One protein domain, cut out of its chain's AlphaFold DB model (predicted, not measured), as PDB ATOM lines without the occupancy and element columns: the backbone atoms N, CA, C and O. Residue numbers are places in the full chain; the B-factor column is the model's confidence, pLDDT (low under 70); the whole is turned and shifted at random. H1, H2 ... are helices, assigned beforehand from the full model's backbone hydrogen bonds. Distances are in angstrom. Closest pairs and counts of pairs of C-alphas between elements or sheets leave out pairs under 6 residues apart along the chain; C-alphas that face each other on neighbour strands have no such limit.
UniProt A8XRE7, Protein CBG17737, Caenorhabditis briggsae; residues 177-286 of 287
ATOM      1  N   GLN A 177      34.107 -14.860  35.030       65.31
ATOM      2  CA  GLN A 177      32.813 -15.355  34.589       65.31
ATOM      3  C   GLN A 177      32.736 -15.205  33.069       65.31
ATOM      4  O   GLN A 177      33.078 -14.144  32.541       65.31
ATOM      5  N   ASP A 178      32.307 -16.264  32.378       75.69
ATOM      6  CA  ASP A 178      32.114 -16.218  30.929       75.69
ATOM      7  C   ASP A 178      31.234 -14.988  30.596       75.69
ATOM      8  O   ASP A 178      30.176 -14.791  31.216       75.69
ATOM      9  N   PRO A 179      31.674 -14.116  29.667       77.56
ATOM     10  CA  PRO A 179      30.994 -12.854  29.391       77.56
ATOM     11  C   PRO A 179      29.539 -13.068  28.957       77.56
ATOM     12  O   PRO A 179      28.682 -12.234  29.254       77.56
ATOM     13  N   TYR A 180      29.226 -14.196  28.317       78.94
ATOM     14  CA  TYR A 180      27.874 -14.558  27.907       78.94
ATOM     15  C   TYR A 180      27.017 -15.000  29.099       78.94
ATOM     16  O   TYR A 180      25.835 -14.655  29.156       78.94
ATOM     17  N   VAL A 181      27.594 -15.692  30.088       83.12
ATOM     18  CA  VAL A 181      26.903 -16.027  31.351       83.12
ATOM     19  C   VAL A 181      26.529 -14.754  32.101       83.12
ATOM     20  O   VAL A 181      25.379 -14.588  32.521       83.12
ATOM     21  N   PHE A 182      27.480 -13.829  32.237       82.00
ATOM     22  CA  PHE A 182      27.240 -12.537  32.877       82.00
ATOM     23  C   PHE A 182      26.122 -11.764  32.162       82.00
ATOM     24  O   PHE A 182      25.200 -11.247  32.794       82.00
ATOM     25  N   LEU A 183      26.154 -11.745  30.828       80.12
ATOM     26  CA  LEU A 183      25.152 -11.091  29.993       80.12
ATOM     27  C   LEU A 183      23.741 -11.673  30.200       80.12
ATOM     28  O   LEU A 183      22.776 -10.931  30.406       80.12
ATOM     29  N   MET A 184      23.623 -13.004  30.148       82.25
ATOM     30  CA  MET A 184      22.353 -13.722  30.288       82.25
ATOM     31  C   MET A 184      21.736 -13.527  31.674       82.25
ATOM     32  O   MET A 184      20.554 -13.201  31.784       82.25
ATOM     33  N   THR A 185      22.539 -13.689  32.726       83.56
ATOM     34  CA  THR A 185      22.086 -13.560  34.120       83.56
ATOM     35  C   THR A 185      21.687 -12.126  34.443       83.56
ATOM     36  O   THR A 185      20.592 -11.898  34.952       83.56
ATOM     37  N   THR A 186      22.491 -11.146  34.025       82.56
ATOM     38  CA  THR A 186      22.177  -9.723  34.194       82.56
ATOM     39  C   THR A 186      20.859  -9.360  33.518       82.56
ATOM     40  O   THR A 186      20.028  -8.666  34.101       82.56
ATOM     41  N   MET A 187      20.608  -9.829  32.293       80.31
ATOM     42  CA  MET A 187      19.325  -9.590  31.628       80.31
ATOM     43  C   MET A 187      18.154 -10.193  32.420       80.31
ATOM     44  O   MET A 187      17.149  -9.507  32.609       80.31
ATOM     45  N   LEU A 188      18.266 -11.442  32.882       84.00
ATOM     46  CA  LEU A 188      17.216 -12.100  33.668       84.00
ATOM     47  C   LEU A 188      16.913 -11.327  34.962       84.00
ATOM     48  O   LEU A 188      15.748 -11.048  35.239       84.00
ATOM     49  N   SER A 189      17.943 -10.879  35.688       84.69
ATOM     50  CA  SER A 189      17.785 -10.043  36.888       84.69
ATOM     51  C   SER A 189      17.117  -8.697  36.604       84.69
ATOM     52  O   SER A 189      16.403  -8.167  37.449       84.69
ATOM     53  N   ASN A 190      17.322  -8.114  35.424       82.00
ATOM     54  CA  ASN A 190      16.655  -6.859  35.069       82.00
ATOM     55  C   ASN A 190      15.198  -7.073  34.656       82.00
ATOM     56  O   ASN A 190      14.343  -6.275  35.019       82.00
ATOM     57  N   LEU A 191      14.889  -8.183  33.982       82.31
ATOM     58  CA  LEU A 191      13.503  -8.549  33.679       82.31
ATOM     59  C   LEU A 191      12.682  -8.831  34.941       82.31
ATOM     60  O   LEU A 191      11.471  -8.621  34.918       82.31
ATOM     61  N   GLN A 192      13.329  -9.277  36.020       82.06
ATOM     62  CA  GLN A 192      12.691  -9.398  37.327       82.06
ATOM     63  C   GLN A 192      12.261  -8.030  37.874       82.06
ATOM     64  O   GLN A 192      11.132  -7.890  38.326       82.06
ATOM     65  N   LYS A 193      13.132  -7.013  37.786       77.94
ATOM     66  CA  LYS A 193      12.850  -5.644  38.261       77.94
ATOM     67  C   LYS A 193      11.736  -4.946  37.478       77.94
ATOM     68  O   LYS A 193      11.091  -4.058  38.018       77.94
ATOM     69  N   ASP A 194      11.524  -5.343  36.226       75.81
ATOM     70  CA  ASP A 194      10.487  -4.797  35.342       75.81
ATOM     71  C   ASP A 194       9.119  -5.519  35.491       75.81
ATOM     72  O   ASP A 194       8.309  -5.484  34.556       75.81
ATOM     73  N   ASP A 195       8.887  -6.255  36.593       66.50
ATOM     74  CA  ASP A 195       7.711  -7.122  36.845       66.50
ATOM     75  C   ASP A 195       7.404  -8.086  35.679       66.50
ATOM     76  O   ASP A 195       6.275  -8.496  35.380       66.50
ATOM     77  N   GLY A 196       8.454  -8.451  34.945       68.19
ATOM     78  CA  GLY A 196       8.379  -9.054  33.629       68.19
ATOM     79  C   GLY A 196       8.240 -10.570  33.639       68.19
ATOM     80  O   GLY A 196       8.761 -11.194  32.718       68.19
ATOM     81  N   GLY A 197       7.555 -11.188  34.606       78.69
ATOM     82  CA  GLY A 197       7.584 -12.647  34.814       78.69
ATOM     83  C   GLY A 197       7.326 -13.489  33.559       78.69
ATOM     84  O   GLY A 197       8.095 -14.392  33.233       78.69
ATOM     85  N   ARG A 198       6.325 -13.116  32.746       80.25
ATOM     86  CA  ARG A 198       6.065 -13.767  31.444       80.25
ATOM     87  C   ARG A 198       7.196 -13.587  30.428       80.25
ATOM     88  O   ARG A 198       7.451 -14.487  29.632       80.25
ATOM     89  N   LYS A 199       7.840 -12.418  30.397       78.94
ATOM     90  CA  LYS A 199       8.978 -12.144  29.502       78.94
ATOM     91  C   LYS A 199      10.202 -12.932  29.956       78.94
ATOM     92  O   LYS A 199      10.872 -13.532  29.127       78.94
ATOM     93  N   MET A 200      10.444 -12.974  31.257       83.62
ATOM     94  CA  MET A 200      11.554 -13.692  31.860       83.62
ATOM     95  C   MET A 200      11.440 -15.206  31.657       83.62
ATOM     96  O   MET A 200      12.405 -15.817  31.217       83.62
ATOM     97  N   ALA A 201      10.255 -15.797  31.847       85.31
ATOM     98  CA  ALA A 201      10.023 -17.219  31.577       85.31
ATOM     99  C   ALA A 201      10.304 -17.588  30.108       85.31
ATOM    100  O   ALA A 201      10.957 -18.588  29.825       85.31
ATOM    101  N   LYS A 202       9.873 -16.748  29.155       83.38
ATOM    102  CA  LYS A 202      10.189 -16.937  27.726       83.38
ATOM    103  C   LYS A 202      11.689 -16.875  27.458       83.38
ATOM    104  O   LYS A 202      12.211 -17.629  26.641       83.38
ATOM    105  N   VAL A 203      12.364 -15.949  28.129       82.19
ATOM    106  CA  VAL A 203      13.802 -15.747  27.991       82.19
ATOM    107  C   VAL A 203      14.576 -16.941  28.537       82.19
ATOM    108  O   VAL A 203      15.425 -17.479  27.831       82.19
ATOM    109  N   GLN A 204      14.209 -17.412  29.727       86.00
ATOM    110  CA  GLN A 204      14.727 -18.633  30.332       86.00
ATOM    111  C   GLN A 204      14.549 -19.835  29.394       86.00
ATOM    112  O   GLN A 204      15.539 -20.445  28.999       86.00
ATOM    113  N   GLN A 205      13.319 -20.115  28.948       84.25
ATOM    114  CA  GLN A 205      13.016 -21.247  28.058       84.25
ATOM    115  C   GLN A 205      13.852 -21.242  26.782       84.25
ATOM    116  O   GLN A 205      14.211 -22.294  26.249       84.25
ATOM    117  N   LYS A 206      14.146 -20.058  26.244       81.44
ATOM    118  CA  LYS A 206      14.870 -19.976  24.985       81.44
ATOM    119  C   LYS A 206      16.390 -19.998  25.160       81.44
ATOM    120  O   LYS A 206      17.051 -20.572  24.298       81.44
ATOM    121  N   ILE A 207      16.931 -19.535  26.291       83.44
ATOM    122  CA  ILE A 207      18.309 -19.873  26.692       83.44
ATOM    123  C   ILE A 207      18.437 -21.394  26.863       83.44
ATOM    124  O   ILE A 207      19.342 -22.003  26.293       83.44
ATOM    125  N   GLU A 208      17.484 -22.022  27.560       86.06
ATOM    126  CA  GLU A 208      17.442 -23.476  27.747       86.06
ATOM    127  C   GLU A 208      17.409 -24.221  26.408       86.06
ATOM    128  O   GLU A 208      18.168 -25.164  26.207       86.06
ATOM    129  N   LYS A 209      16.610 -23.754  25.444       83.94
ATOM    130  CA  LYS A 209      16.549 -24.339  24.099       83.94
ATOM    131  C   LYS A 209      17.873 -24.224  23.334       83.94
ATOM    132  O   LYS A 209      18.287 -25.198  22.709       83.94
ATOM    133  N   VAL A 210      18.520 -23.055  23.354       80.75
ATOM    134  CA  VAL A 210      19.788 -22.818  22.633       80.75
ATOM    135  C   VAL A 210      20.906 -23.692  23.198       80.75
ATOM    136  O   VAL A 210      21.630 -24.328  22.438       80.75
ATOM    137  N   LEU A 211      20.997 -23.780  24.526       82.75
ATOM    138  CA  LEU A 211      22.020 -24.568  25.220       82.75
ATOM    139  C   LEU A 211      21.642 -26.052  25.380       82.75
ATOM    140  O   LEU A 211      22.437 -26.857  25.876       82.75
ATOM    141  N   ARG A 212      20.444 -26.425  24.905       82.81
ATOM    142  CA  ARG A 212      19.852 -27.768  24.983       82.81
ATOM    143  C   ARG A 212      19.782 -28.296  26.420       82.81
ATOM    144  O   ARG A 212      20.113 -29.450  26.679       82.81
ATOM    145  N   PHE A 213      19.372 -27.440  27.349       82.62
ATOM    146  CA  PHE A 213      19.086 -27.824  28.725       82.62
ATOM    147  C   PHE A 213      17.762 -28.578  28.844       82.62
ATOM    148  O   PHE A 213      16.857 -28.441  28.019       82.62
ATOM    149  N   LYS A 214      17.633 -29.336  29.938       82.50
ATOM    150  CA  LYS A 214      16.331 -29.828  30.389       82.50
ATOM    151  C   LYS A 214      15.468 -28.628  30.810       82.50
ATOM    152  O   LYS A 214      15.970 -27.809  31.584       82.50
ATOM    153  N   PRO A 215      14.212 -28.527  30.336       79.69
ATOM    154  CA  PRO A 215      13.325 -27.431  30.706       79.69
ATOM    155  C   PRO A 215      13.158 -27.347  32.221       79.69
ATOM    156  O   PRO A 215      12.870 -28.364  32.858       79.69
ATOM    157  N   ARG A 216      13.340 -26.156  32.795       83.19
ATOM    158  CA  ARG A 216      13.132 -25.923  34.232       83.19
ATOM    159  C   ARG A 216      11.798 -25.246  34.491       83.19
ATOM    160  O   ARG A 216      11.156 -24.700  33.593       83.19
ATOM    161  N   GLU A 217      11.400 -25.262  35.757       86.25
ATOM    162  CA  GLU A 217      10.323 -24.397  36.215       86.25
ATOM    163  C   GLU A 217      10.708 -22.921  36.003       86.25
ATOM    164  O   GLU A 217      11.880 -22.560  36.169       86.25
ATOM    165  N   PRO A 218       9.748 -22.061  35.617       87.25
ATOM    166  CA  PRO A 218       9.986 -20.627  35.525       87.25
ATOM    167  C   PRO A 218      10.502 -20.063  36.851       87.25
ATOM    168  O   PRO A 218      10.015 -20.459  37.913       87.25
ATOM    169  N   PHE A 219      11.442 -19.114  36.810       87.75
ATOM    170  CA  PHE A 219      11.913 -18.504  38.055       87.75
ATOM    171  C   PHE A 219      10.781 -17.819  38.828       87.75
ATOM    172  O   PHE A 219       9.889 -17.191  38.249       87.75
ATOM    173  N   ASN A 220      10.863 -17.902  40.153       85.81
ATOM    174  CA  ASN A 220       9.945 -17.234  41.057       85.81
ATOM    175  C   ASN A 220      10.315 -15.748  41.138       85.81
ATOM    176  O   ASN A 220      11.186 -15.367  41.908       85.81
ATOM    177  N   VAL A 221       9.675 -14.923  40.308       85.56
ATOM    178  CA  VAL A 221       9.930 -13.473  40.223       85.56
ATOM    179  C   VAL A 221       9.575 -12.774  41.536       85.56
ATOM    180  O   VAL A 221      10.286 -11.858  41.949       85.56
ATOM    181  N   ASP A 222       8.495 -13.231  42.175       84.25
ATOM    182  CA  ASP A 222       7.839 -12.567  43.302       84.25
ATOM    183  C   ASP A 222       8.669 -12.677  44.587       84.25
ATOM    184  O   ASP A 222       8.745 -11.743  45.385       84.25
ATOM    185  N   ASN A 223       9.335 -13.818  44.791       87.62
ATOM    186  CA  ASN A 223      10.198 -14.036  45.942       87.62
ATOM    187  C   ASN A 223      11.671 -13.829  45.580       87.62
ATOM    188  O   ASN A 223      12.348 -14.745  45.109       87.62
ATOM    189  N   LYS A 224      12.193 -12.641  45.902       86.94
ATOM    190  CA  LYS A 224      13.583 -12.250  45.631       86.94
ATOM    191  C   LYS A 224      14.627 -13.251  46.144       86.94
ATOM    192  O   LYS A 224      15.573 -13.548  45.429       86.94
ATOM    193  N   LEU A 225      14.465 -13.806  47.349       87.56
ATOM    194  CA  LEU A 225      15.446 -14.752  47.902       87.56
ATOM    195  C   LEU A 225      15.478 -16.069  47.118       87.56
ATOM    196  O   LEU A 225      16.546 -16.643  46.909       87.56
ATOM    197  N   ILE A 226      14.309 -16.551  46.690       88.38
ATOM    198  CA  ILE A 226      14.209 -17.748  45.849       88.38
ATOM    199  C   ILE A 226      14.780 -17.444  44.466       88.38
ATOM    200  O   ILE A 226      15.570 -18.233  43.952       88.38
ATOM    201  N   PHE A 227      14.441 -16.288  43.902       89.12
ATOM    202  CA  PHE A 227      14.953 -15.833  42.619       89.12
ATOM    203  C   PHE A 227      16.479 -15.767  42.578       89.12
ATOM    204  O   PHE A 227      17.089 -16.348  41.683       89.12
ATOM    205  N   ASP A 228      17.099 -15.105  43.557       85.44
ATOM    206  CA  ASP A 228      18.551 -14.931  43.613       85.44
ATOM    207  C   ASP A 228      19.250 -16.299  43.673       85.44
ATOM    208  O   ASP A 228      20.214 -16.546  42.947       85.44
ATOM    209  N   ARG A 229      18.708 -17.249  44.452       87.25
ATOM    210  CA  ARG A 229      19.206 -18.635  44.486       87.25
ATOM    211  C   ARG A 229      19.045 -19.343  43.142       87.25
ATOM    212  O   ARG A 229      19.969 -20.017  42.695       87.25
ATOM    213  N   GLN A 230      17.891 -19.195  42.496       88.56
ATOM    214  CA  GLN A 230      17.625 -19.818  41.203       88.56
ATOM    215  C   GLN A 230      18.512 -19.245  40.089       88.56
ATOM    216  O   GLN A 230      19.003 -20.015  39.266       88.56
ATOM    217  N   ILE A 231      18.767 -17.932  40.079       87.69
ATOM    218  CA  ILE A 231      19.698 -17.298  39.139       87.69
ATOM    219  C   ILE A 231      21.132 -17.754  39.385       87.69
ATOM    220  O   ILE A 231      21.833 -18.034  38.416       87.69
ATOM    221  N   CYS A 232      21.573 -17.861  40.639       85.62
ATOM    222  CA  CYS A 232      22.909 -18.369  40.951       85.62
ATOM    223  C   CYS A 232      23.083 -19.832  40.519       85.62
ATOM    224  O   CYS A 232      24.102 -20.186  39.935       85.62
ATOM    225  N   ALA A 233      22.077 -20.681  40.742       86.12
ATOM    226  CA  ALA A 233      22.111 -22.055  40.250       86.12
ATOM    227  C   ALA A 233      22.145 -22.090  38.712       86.12
ATOM    228  O   ALA A 233      22.989 -22.751  38.116       86.12
ATOM    229  N   PHE A 234      21.276 -21.311  38.066       87.31
ATOM    230  CA  PHE A 234      21.224 -21.211  36.611       87.31
ATOM    231  C   PHE A 234      22.536 -20.699  36.006       87.31
ATOM    232  O   PHE A 234      22.982 -21.225  34.993       87.31
ATOM    233  N   SER A 235      23.179 -19.701  36.616       86.88
ATOM    234  CA  SER A 235      24.454 -19.165  36.137       86.88
ATOM    235  C   SER A 235      25.568 -20.206  36.205       86.88
ATOM    236  O   SER A 235      26.330 -20.341  35.247       86.88
ATOM    237  N   SER A 236      25.618 -20.982  37.292       85.75
ATOM    238  CA  SER A 236      26.545 -22.101  37.447       85.75
ATOM    239  C   SER A 236      26.317 -23.153  36.359       85.75
ATOM    240  O   SER A 236      27.239 -23.487  35.615       85.75
ATOM    241  N   ASP A 237      25.069 -23.584  36.160       86.44
ATOM    242  CA  ASP A 237      24.725 -24.572  35.135       86.44
ATOM    243  C   ASP A 237      25.085 -24.108  33.715       86.44
ATOM    244  O   ASP A 237      25.667 -24.867  32.939       86.44
ATOM    245  N   VAL A 238      24.775 -22.852  33.366       87.50
ATOM    246  CA  VAL A 238      25.138 -22.258  32.065       87.50
ATOM    247  C   VAL A 238      26.656 -22.220  31.894       87.50
ATOM    248  O   VAL A 238      27.139 -22.535  30.808       87.50
ATOM    249  N   THR A 239      27.405 -21.890  32.948       87.38
ATOM    250  CA  THR A 239      28.876 -21.857  32.920       87.38
ATOM    251  C   THR A 239      29.447 -23.238  32.614       87.38
ATOM    252  O   THR A 239      30.205 -23.387  31.657       87.38
ATOM    253  N   VAL A 240      29.021 -24.261  33.362       86.81
ATOM    254  CA  VAL A 240      29.469 -25.647  33.157       86.81
ATOM    255  C   VAL A 240      29.125 -26.123  31.747       86.81
ATOM    256  O   VAL A 240      29.953 -26.726  31.066       86.81
ATOM    257  N   ARG A 241      27.912 -25.826  31.269       87.94
ATOM    258  CA  ARG A 241      27.469 -26.248  29.938       87.94
ATOM    259  C   ARG A 241      28.262 -25.579  28.824       87.94
ATOM    260  O   ARG A 241      28.652 -26.255  27.878       87.94
ATOM    261  N   LEU A 242      28.492 -24.272  28.915       85.94
ATOM    262  CA  LEU A 242      29.285 -23.540  27.929       85.94
ATOM    263  C   LEU A 242      30.732 -24.032  27.904       85.94
ATOM    264  O   LEU A 242      31.273 -24.226  26.818       85.94
ATOM    265  N   GLN A 243      31.313 -24.326  29.068       86.94
ATOM    266  CA  GLN A 243      32.634 -24.937  29.163       86.94
ATOM    267  C   GLN A 243      32.663 -26.329  28.511       86.94
ATOM    268  O   GLN A 243      33.519 -26.593  27.673       86.94
ATOM    269  N   ALA A 244      31.676 -27.186  28.792       86.50
ATOM    270  CA  ALA A 244      31.568 -28.504  28.165       86.50
ATOM    271  C   ALA A 244      31.414 -28.426  26.635       86.50
ATOM    272  O   ALA A 244      31.975 -29.250  25.912       86.50
ATOM    273  N   ILE A 245      30.662 -27.442  26.125       86.38
ATOM    274  CA  ILE A 245      30.525 -27.202  24.681       86.38
ATOM    275  C   ILE A 245      31.850 -26.716  24.093       86.38
ATOM    276  O   ILE A 245      32.242 -27.205  23.039       86.38
ATOM    277  N   ASN A 246      32.548 -25.793  24.756       86.69
ATOM    278  CA  ASN A 246      33.838 -25.290  24.290       86.69
ATOM    279  C   ASN A 246      34.894 -26.408  24.200       86.69
ATOM    280  O   ASN A 246      35.634 -26.469  23.221       86.69
ATOM    281  N   ASP A 247      34.904 -27.327  25.169       84.31
ATOM    282  CA  ASP A 247      35.838 -28.456  25.210       84.31
ATOM    283  C   ASP A 247      35.530 -29.523  24.138       84.31
ATOM    284  O   ASP A 247      36.440 -30.049  23.498       84.31
ATOM    285  N   MET A 248      34.248 -29.859  23.936       85.69
ATOM    286  CA  MET A 248      33.826 -30.977  23.074       85.69
ATOM    287  C   MET A 248      33.487 -30.577  21.636       85.69
ATOM    288  O   MET A 248      33.598 -31.389  20.717       85.69
ATOM    289  N   ALA A 249      33.000 -29.356  21.439       84.44
ATOM    290  CA  ALA A 249      32.480 -28.853  20.175       84.44
ATOM    291  C   ALA A 249      32.787 -27.348  20.036       84.44
ATOM    292  O   ALA A 249      31.865 -26.525  20.039       84.44
ATOM    293  N   PRO A 250      34.068 -26.965  19.882       83.38
ATOM    294  CA  PRO A 250      34.479 -25.561  19.840       83.38
ATOM    295  C   PRO A 250      33.816 -24.779  18.700       83.38
ATOM    296  O   PRO A 250      33.496 -23.606  18.867       83.38
ATOM    297  N   GLU A 251      33.525 -25.419  17.564       79.50
ATOM    298  CA  GLU A 251      32.774 -24.777  16.474       79.50
ATOM    299  C   GLU A 251      31.316 -24.487  16.871       79.50
ATOM    300  O   GLU A 251      30.788 -23.425  16.558       79.50
ATOM    301  N   ALA A 252      30.676 -25.359  17.659       78.62
ATOM    302  CA  ALA A 252      29.340 -25.088  18.192       78.62
ATOM    303  C   ALA A 252      29.365 -23.975  19.254       78.62
ATOM    304  O   ALA A 252      28.435 -23.170  19.316       78.62
ATOM    305  N   TYR A 253      30.429 -23.890  20.065       81.56
ATOM    306  CA  TYR A 253      30.642 -22.752  20.964       81.56
ATOM    307  C   TYR A 253      30.795 -21.454  20.166       81.56
ATOM    308  O   TYR A 253      30.154 -20.457  20.497       81.56
ATOM    309  N   ARG A 254      31.560 -21.476  19.063       80.81
ATOM    310  CA  ARG A 254      31.679 -20.335  18.150       80.81
ATOM    311  C   ARG A 254      30.336 -19.947  17.550       80.81
ATOM    312  O   ARG A 254      30.014 -18.770  17.613       80.81
ATOM    313  N   ASP A 255      29.520 -20.886  17.082       78.06
ATOM    314  CA  ASP A 255      28.178 -20.593  16.558       78.06
ATOM    315  C   ASP A 255      27.255 -19.973  17.613       78.06
ATOM    316  O   ASP A 255      26.523 -19.021  17.336       78.06
ATOM    317  N   ILE A 256      27.281 -20.496  18.843       74.50
ATOM    318  CA  ILE A 256      26.519 -19.938  19.965       74.50
ATOM    319  C   ILE A 256      27.007 -18.516  20.248       74.50
ATOM    320  O   ILE A 256      26.197 -17.590  20.313       74.50
ATOM    321  N   SER A 257      28.323 -18.328  20.347       75.44
ATOM    322  CA  SER A 257      28.950 -17.032  20.598       75.44
ATOM    323  C   SER A 257      28.685 -16.029  19.473       75.44
ATOM    324  O   SER A 257      28.361 -14.884  19.754       75.44
ATOM    325  N   ALA A 258      28.709 -16.460  18.210       72.56
ATOM    326  CA  ALA A 258      28.429 -15.641  17.039       72.56
ATOM    327  C   ALA A 258      26.981 -15.172  17.061       72.56
ATOM    328  O   ALA A 258      26.732 -13.985  16.909       72.56
ATOM    329  N   ARG A 259      26.030 -16.058  17.380       69.69
ATOM    330  CA  ARG A 259      24.624 -15.672  17.550       69.69
ATOM    331  C   ARG A 259      24.450 -14.669  18.692       69.69
ATOM    332  O   ARG A 259      23.696 -13.710  18.541       69.69
ATOM    333  N   PHE A 260      25.150 -14.854  19.816       67.88
ATOM    334  CA  PHE A 260      25.164 -13.880  20.915       67.88
ATOM    335  C   PHE A 260      25.779 -12.537  20.494       67.88
ATOM    336  O   PHE A 260      25.215 -11.489  20.803       67.88
ATOM    337  N   CYS A 261      26.886 -12.543  19.757       65.94
ATOM    338  CA  CYS A 261      27.559 -11.346  19.261       65.94
ATOM    339  C   CYS A 261      26.728 -10.619  18.195       65.94
ATOM    340  O   CYS A 261      26.533  -9.415  18.301       65.94
ATOM    341  N   GLU A 262      26.168 -11.317  17.210       64.19
ATOM    342  CA  GLU A 262      25.252 -10.762  16.204       64.19
ATOM    343  C   GLU A 262      24.056 -10.089  16.872       64.19
ATOM    344  O   GLU A 262      23.728  -8.934  16.590       64.19
ATOM    345  N   ALA A 263      23.449 -10.771  17.842       60.75
ATOM    346  CA  ALA A 263      22.394 -10.213  18.668       60.75
ATOM    347  C   ALA A 263      22.811  -8.885  19.329       60.75
ATOM    348  O   ALA A 263      22.031  -7.932  19.334       60.75
ATOM    349  N   LEU A 264      24.039  -8.790  19.839       57.75
ATOM    350  CA  LEU A 264      24.578  -7.571  20.445       57.75
ATOM    351  C   LEU A 264      24.933  -6.476  19.420       57.75
ATOM    352  O   LEU A 264      24.752  -5.294  19.717       57.75
ATOM    353  N   HIS A 265      25.392  -6.842  18.220       58.50
ATOM    354  CA  HIS A 265      25.904  -5.920  17.199       58.50
ATOM    355  C   HIS A 265      24.861  -5.434  16.179       58.50
ATOM    356  O   HIS A 265      25.078  -4.411  15.534       58.50
ATOM    357  N   HIS A 266      23.682  -6.058  16.079       55.34
ATOM    358  CA  HIS A 266      22.562  -5.534  15.276       55.34
ATOM    359  C   HIS A 266      21.873  -4.288  15.887       55.34
ATOM    360  O   HIS A 266      20.832  -3.834  15.402       55.34
ATOM    361  N   GLY A 267      22.432  -3.708  16.955       50.66
ATOM    362  CA  GLY A 267      22.060  -2.399  17.487       50.66
ATOM    363  C   GLY A 267      23.088  -1.340  17.096       50.66
ATOM    364  O   GLY A 267      24.269  -1.496  17.377       50.66
ATOM    365  N   THR A 268      22.632  -0.247  16.479       46.75
ATOM    366  CA  THR A 268      23.422   0.963  16.180       46.75
ATOM    367  C   THR A 268      24.457   1.297  17.273       46.75
ATOM    368  O   THR A 268      24.103   1.251  18.455       46.75
ATOM    369  N   PRO A 269      25.682   1.727  16.909       47.41
ATOM    370  CA  PRO A 269      26.880   1.704  17.767       47.41
ATOM    371  C   PRO A 269      26.870   2.643  18.992       47.41
ATOM    372  O   PRO A 269      27.845   2.693  19.735       47.41
ATOM    373  N   ASN A 270      25.771   3.353  19.263       42.75
ATOM    374  CA  ASN A 270      25.712   4.407  20.281       42.75
ATOM    375  C   ASN A 270      24.943   4.051  21.566       42.75
ATOM    376  O   ASN A 270      24.752   4.919  22.415       42.75
ATOM    377  N   SER A 271      24.515   2.802  21.785       41.88
ATOM    378  CA  SER A 271      23.810   2.424  23.026       41.88
ATOM    379  C   SER A 271      24.645   1.521  23.938       41.88
ATOM    380  O   SER A 271      24.439   0.309  23.991       41.88
ATOM    381  N   LYS A 272      25.535   2.136  24.727       48.28
ATOM    382  CA  LYS A 272      26.291   1.515  25.837       48.28
ATOM    383  C   LYS A 272      25.434   1.122  27.061       48.28
ATOM    384  O   LYS A 272      25.971   0.942  28.146       48.28
ATOM    385  N   SER A 273      24.110   1.007  26.947       51.84
ATOM    386  CA  SER A 273      23.257   0.648  28.089       51.84
ATOM    387  C   SER A 273      22.675  -0.736  27.897       51.84
ATOM    388  O   SER A 273      22.243  -1.060  26.799       51.84
ATOM    389  N   LEU A 274      22.606  -1.503  28.980       52.91
ATOM    390  CA  LEU A 274      21.830  -2.725  29.201       52.91
ATOM    391  C   LEU A 274      20.595  -2.939  28.294       52.91
ATOM    392  O   LEU A 274      20.283  -4.071  27.950       52.91
ATOM    393  N   LYS A 275      19.906  -1.882  27.852       59.22
ATOM    394  CA  LYS A 275      18.840  -1.942  26.839       59.22
ATOM    395  C   LYS A 275      19.275  -2.582  25.513       59.22
ATOM    396  O   LYS A 275      18.459  -3.261  24.898       59.22
ATOM    397  N   SER A 276      20.513  -2.385  25.062       59.56
ATOM    398  CA  SER A 276      21.067  -3.028  23.860       59.56
ATOM    399  C   SER A 276      21.307  -4.513  24.083       59.56
ATOM    400  O   SER A 276      20.945  -5.311  23.230       59.56
ATOM    401  N   ILE A 277      21.795  -4.883  25.266       58.44
ATOM    402  CA  ILE A 277      21.956  -6.270  25.709       58.44
ATOM    403  C   ILE A 277      20.594  -6.969  25.770       58.44
ATOM    404  O   ILE A 277      20.395  -8.009  25.149       58.44
ATOM    405  N   VAL A 278      19.619  -6.353  26.440       59.62
ATOM    406  CA  VAL A 278      18.238  -6.843  26.528       59.62
ATOM    407  C   VAL A 278      17.613  -6.943  25.136       59.62
ATOM    408  O   VAL A 278      16.930  -7.919  24.851       59.62
ATOM    409  N   LYS A 279      17.842  -5.969  24.245       62.88
ATOM    410  CA  LYS A 279      17.343  -5.995  22.860       62.88
ATOM    411  C   LYS A 279      18.017  -7.083  22.032       62.88
ATOM    412  O   LYS A 279      17.327  -7.771  21.289       62.88
ATOM    413  N   GLY A 280      19.324  -7.252  22.176       59.97
ATOM    414  CA  GLY A 280      20.096  -8.249  21.459       59.97
ATOM    415  C   GLY A 280      19.678  -9.646  21.855       59.97
ATOM    416  O   GLY A 280      19.240 -10.423  21.010       59.97
ATOM    417  N   VAL A 281      19.670  -9.934  23.153       60.75
ATOM    418  CA  VAL A 281      19.177 -11.218  23.630       60.75
ATOM    419  C   VAL A 281      17.690 -11.375  23.291       60.75
ATOM    420  O   VAL A 281      17.311 -12.401  22.759       60.75
ATOM    421  N   LYS A 282      16.826 -10.361  23.408       61.81
ATOM    422  CA  LYS A 282      15.431 -10.461  22.921       61.81
ATOM    423  C   LYS A 282      15.329 -10.795  21.421       61.81
ATOM    424  O   LYS A 282      14.428 -11.536  21.043       61.81
ATOM    425  N   ASN A 283      16.227 -10.286  20.580       58.31
ATOM    426  CA  ASN A 283      16.273 -10.587  19.147       58.31
ATOM    427  C   ASN A 283      16.769 -12.016  18.879       58.31
ATOM    428  O   ASN A 283      16.116 -12.747  18.137       58.31
ATOM    429  N   LEU A 284      17.831 -12.458  19.564       56.28
ATOM    430  CA  LEU A 284      18.264 -13.864  19.613       56.28
ATOM    431  C   LEU A 284      17.084 -14.771  19.991       56.28
ATOM    432  O   LEU A 284      16.836 -15.830  19.409       56.28
ATOM    433  N   LEU A 285      16.304 -14.297  20.961       57.06
ATOM    434  CA  LEU A 285      15.167 -14.989  21.520       57.06
ATOM    435  C   LEU A 285      13.860 -14.803  20.717       57.06
ATOM    436  O   LEU A 285      12.846 -15.398  21.075       57.06
ATOM    437  N   ASN A 286      13.878 -14.157  19.548       52.38
ATOM    438  CA  ASN A 286      12.709 -14.033  18.658       52.38
ATOM    439  C   ASN A 286      12.855 -14.697  17.272       52.38
ATOM    440  O   ASN A 286      11.903 -14.620  16.502       52.38
TER     441      ASN A 286
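This is residues 177 to 286 of the 287 residues of the protein "Protein CBG17737" of Caenorhabditis briggsae (UniProt A8XRE7). The long helix H3 runs alongside the hairpin of H1 and H2, three nearly aligned helices in a triangle; H4 turns off the end of H3, and H5 folds back on H4 and H1. The printed part has 110 residues with five named helices, H1 to H5 along the chain, and no named strand: all helix. It is compact, with a radius of gyration of the C-alphas of 13.7 A and spans of 38 by 35 by 24 A.

H3, residues 224 to 248, is 35.6 A long from first to last C-alpha. H1, residues 179 to 193, 21.4 A, begins at C-alpha 179 (30.994, -12.854, 29.391). H2 is residues 197 to 211, 21.0 A; H4, 250 to 265, 21.6 A. H5, 275 to 284, 14.0 A, ends at C-alpha 284 (18.264, -13.864, 19.613).

H3, with residues 231 to 239 alone, touches H1 (closest C-alphas Val 181 and Ser 235, 6.2 A) at a shallow tilt of 22 degrees, opposite ways. H4 and H5 touch (closest C-alphas Ala 263 and Gly 280, 4.1 A), H4 with residues 259 to 265 alone. H3 and H5 are apart. In H1 to H5 every O i to N i+4 pair is within hydrogen-bond range.

The printed part has no cut. The link from H2 to H3 is long. Residues 177, 195 to 196 and 259 to 286 have pLDDT under 70.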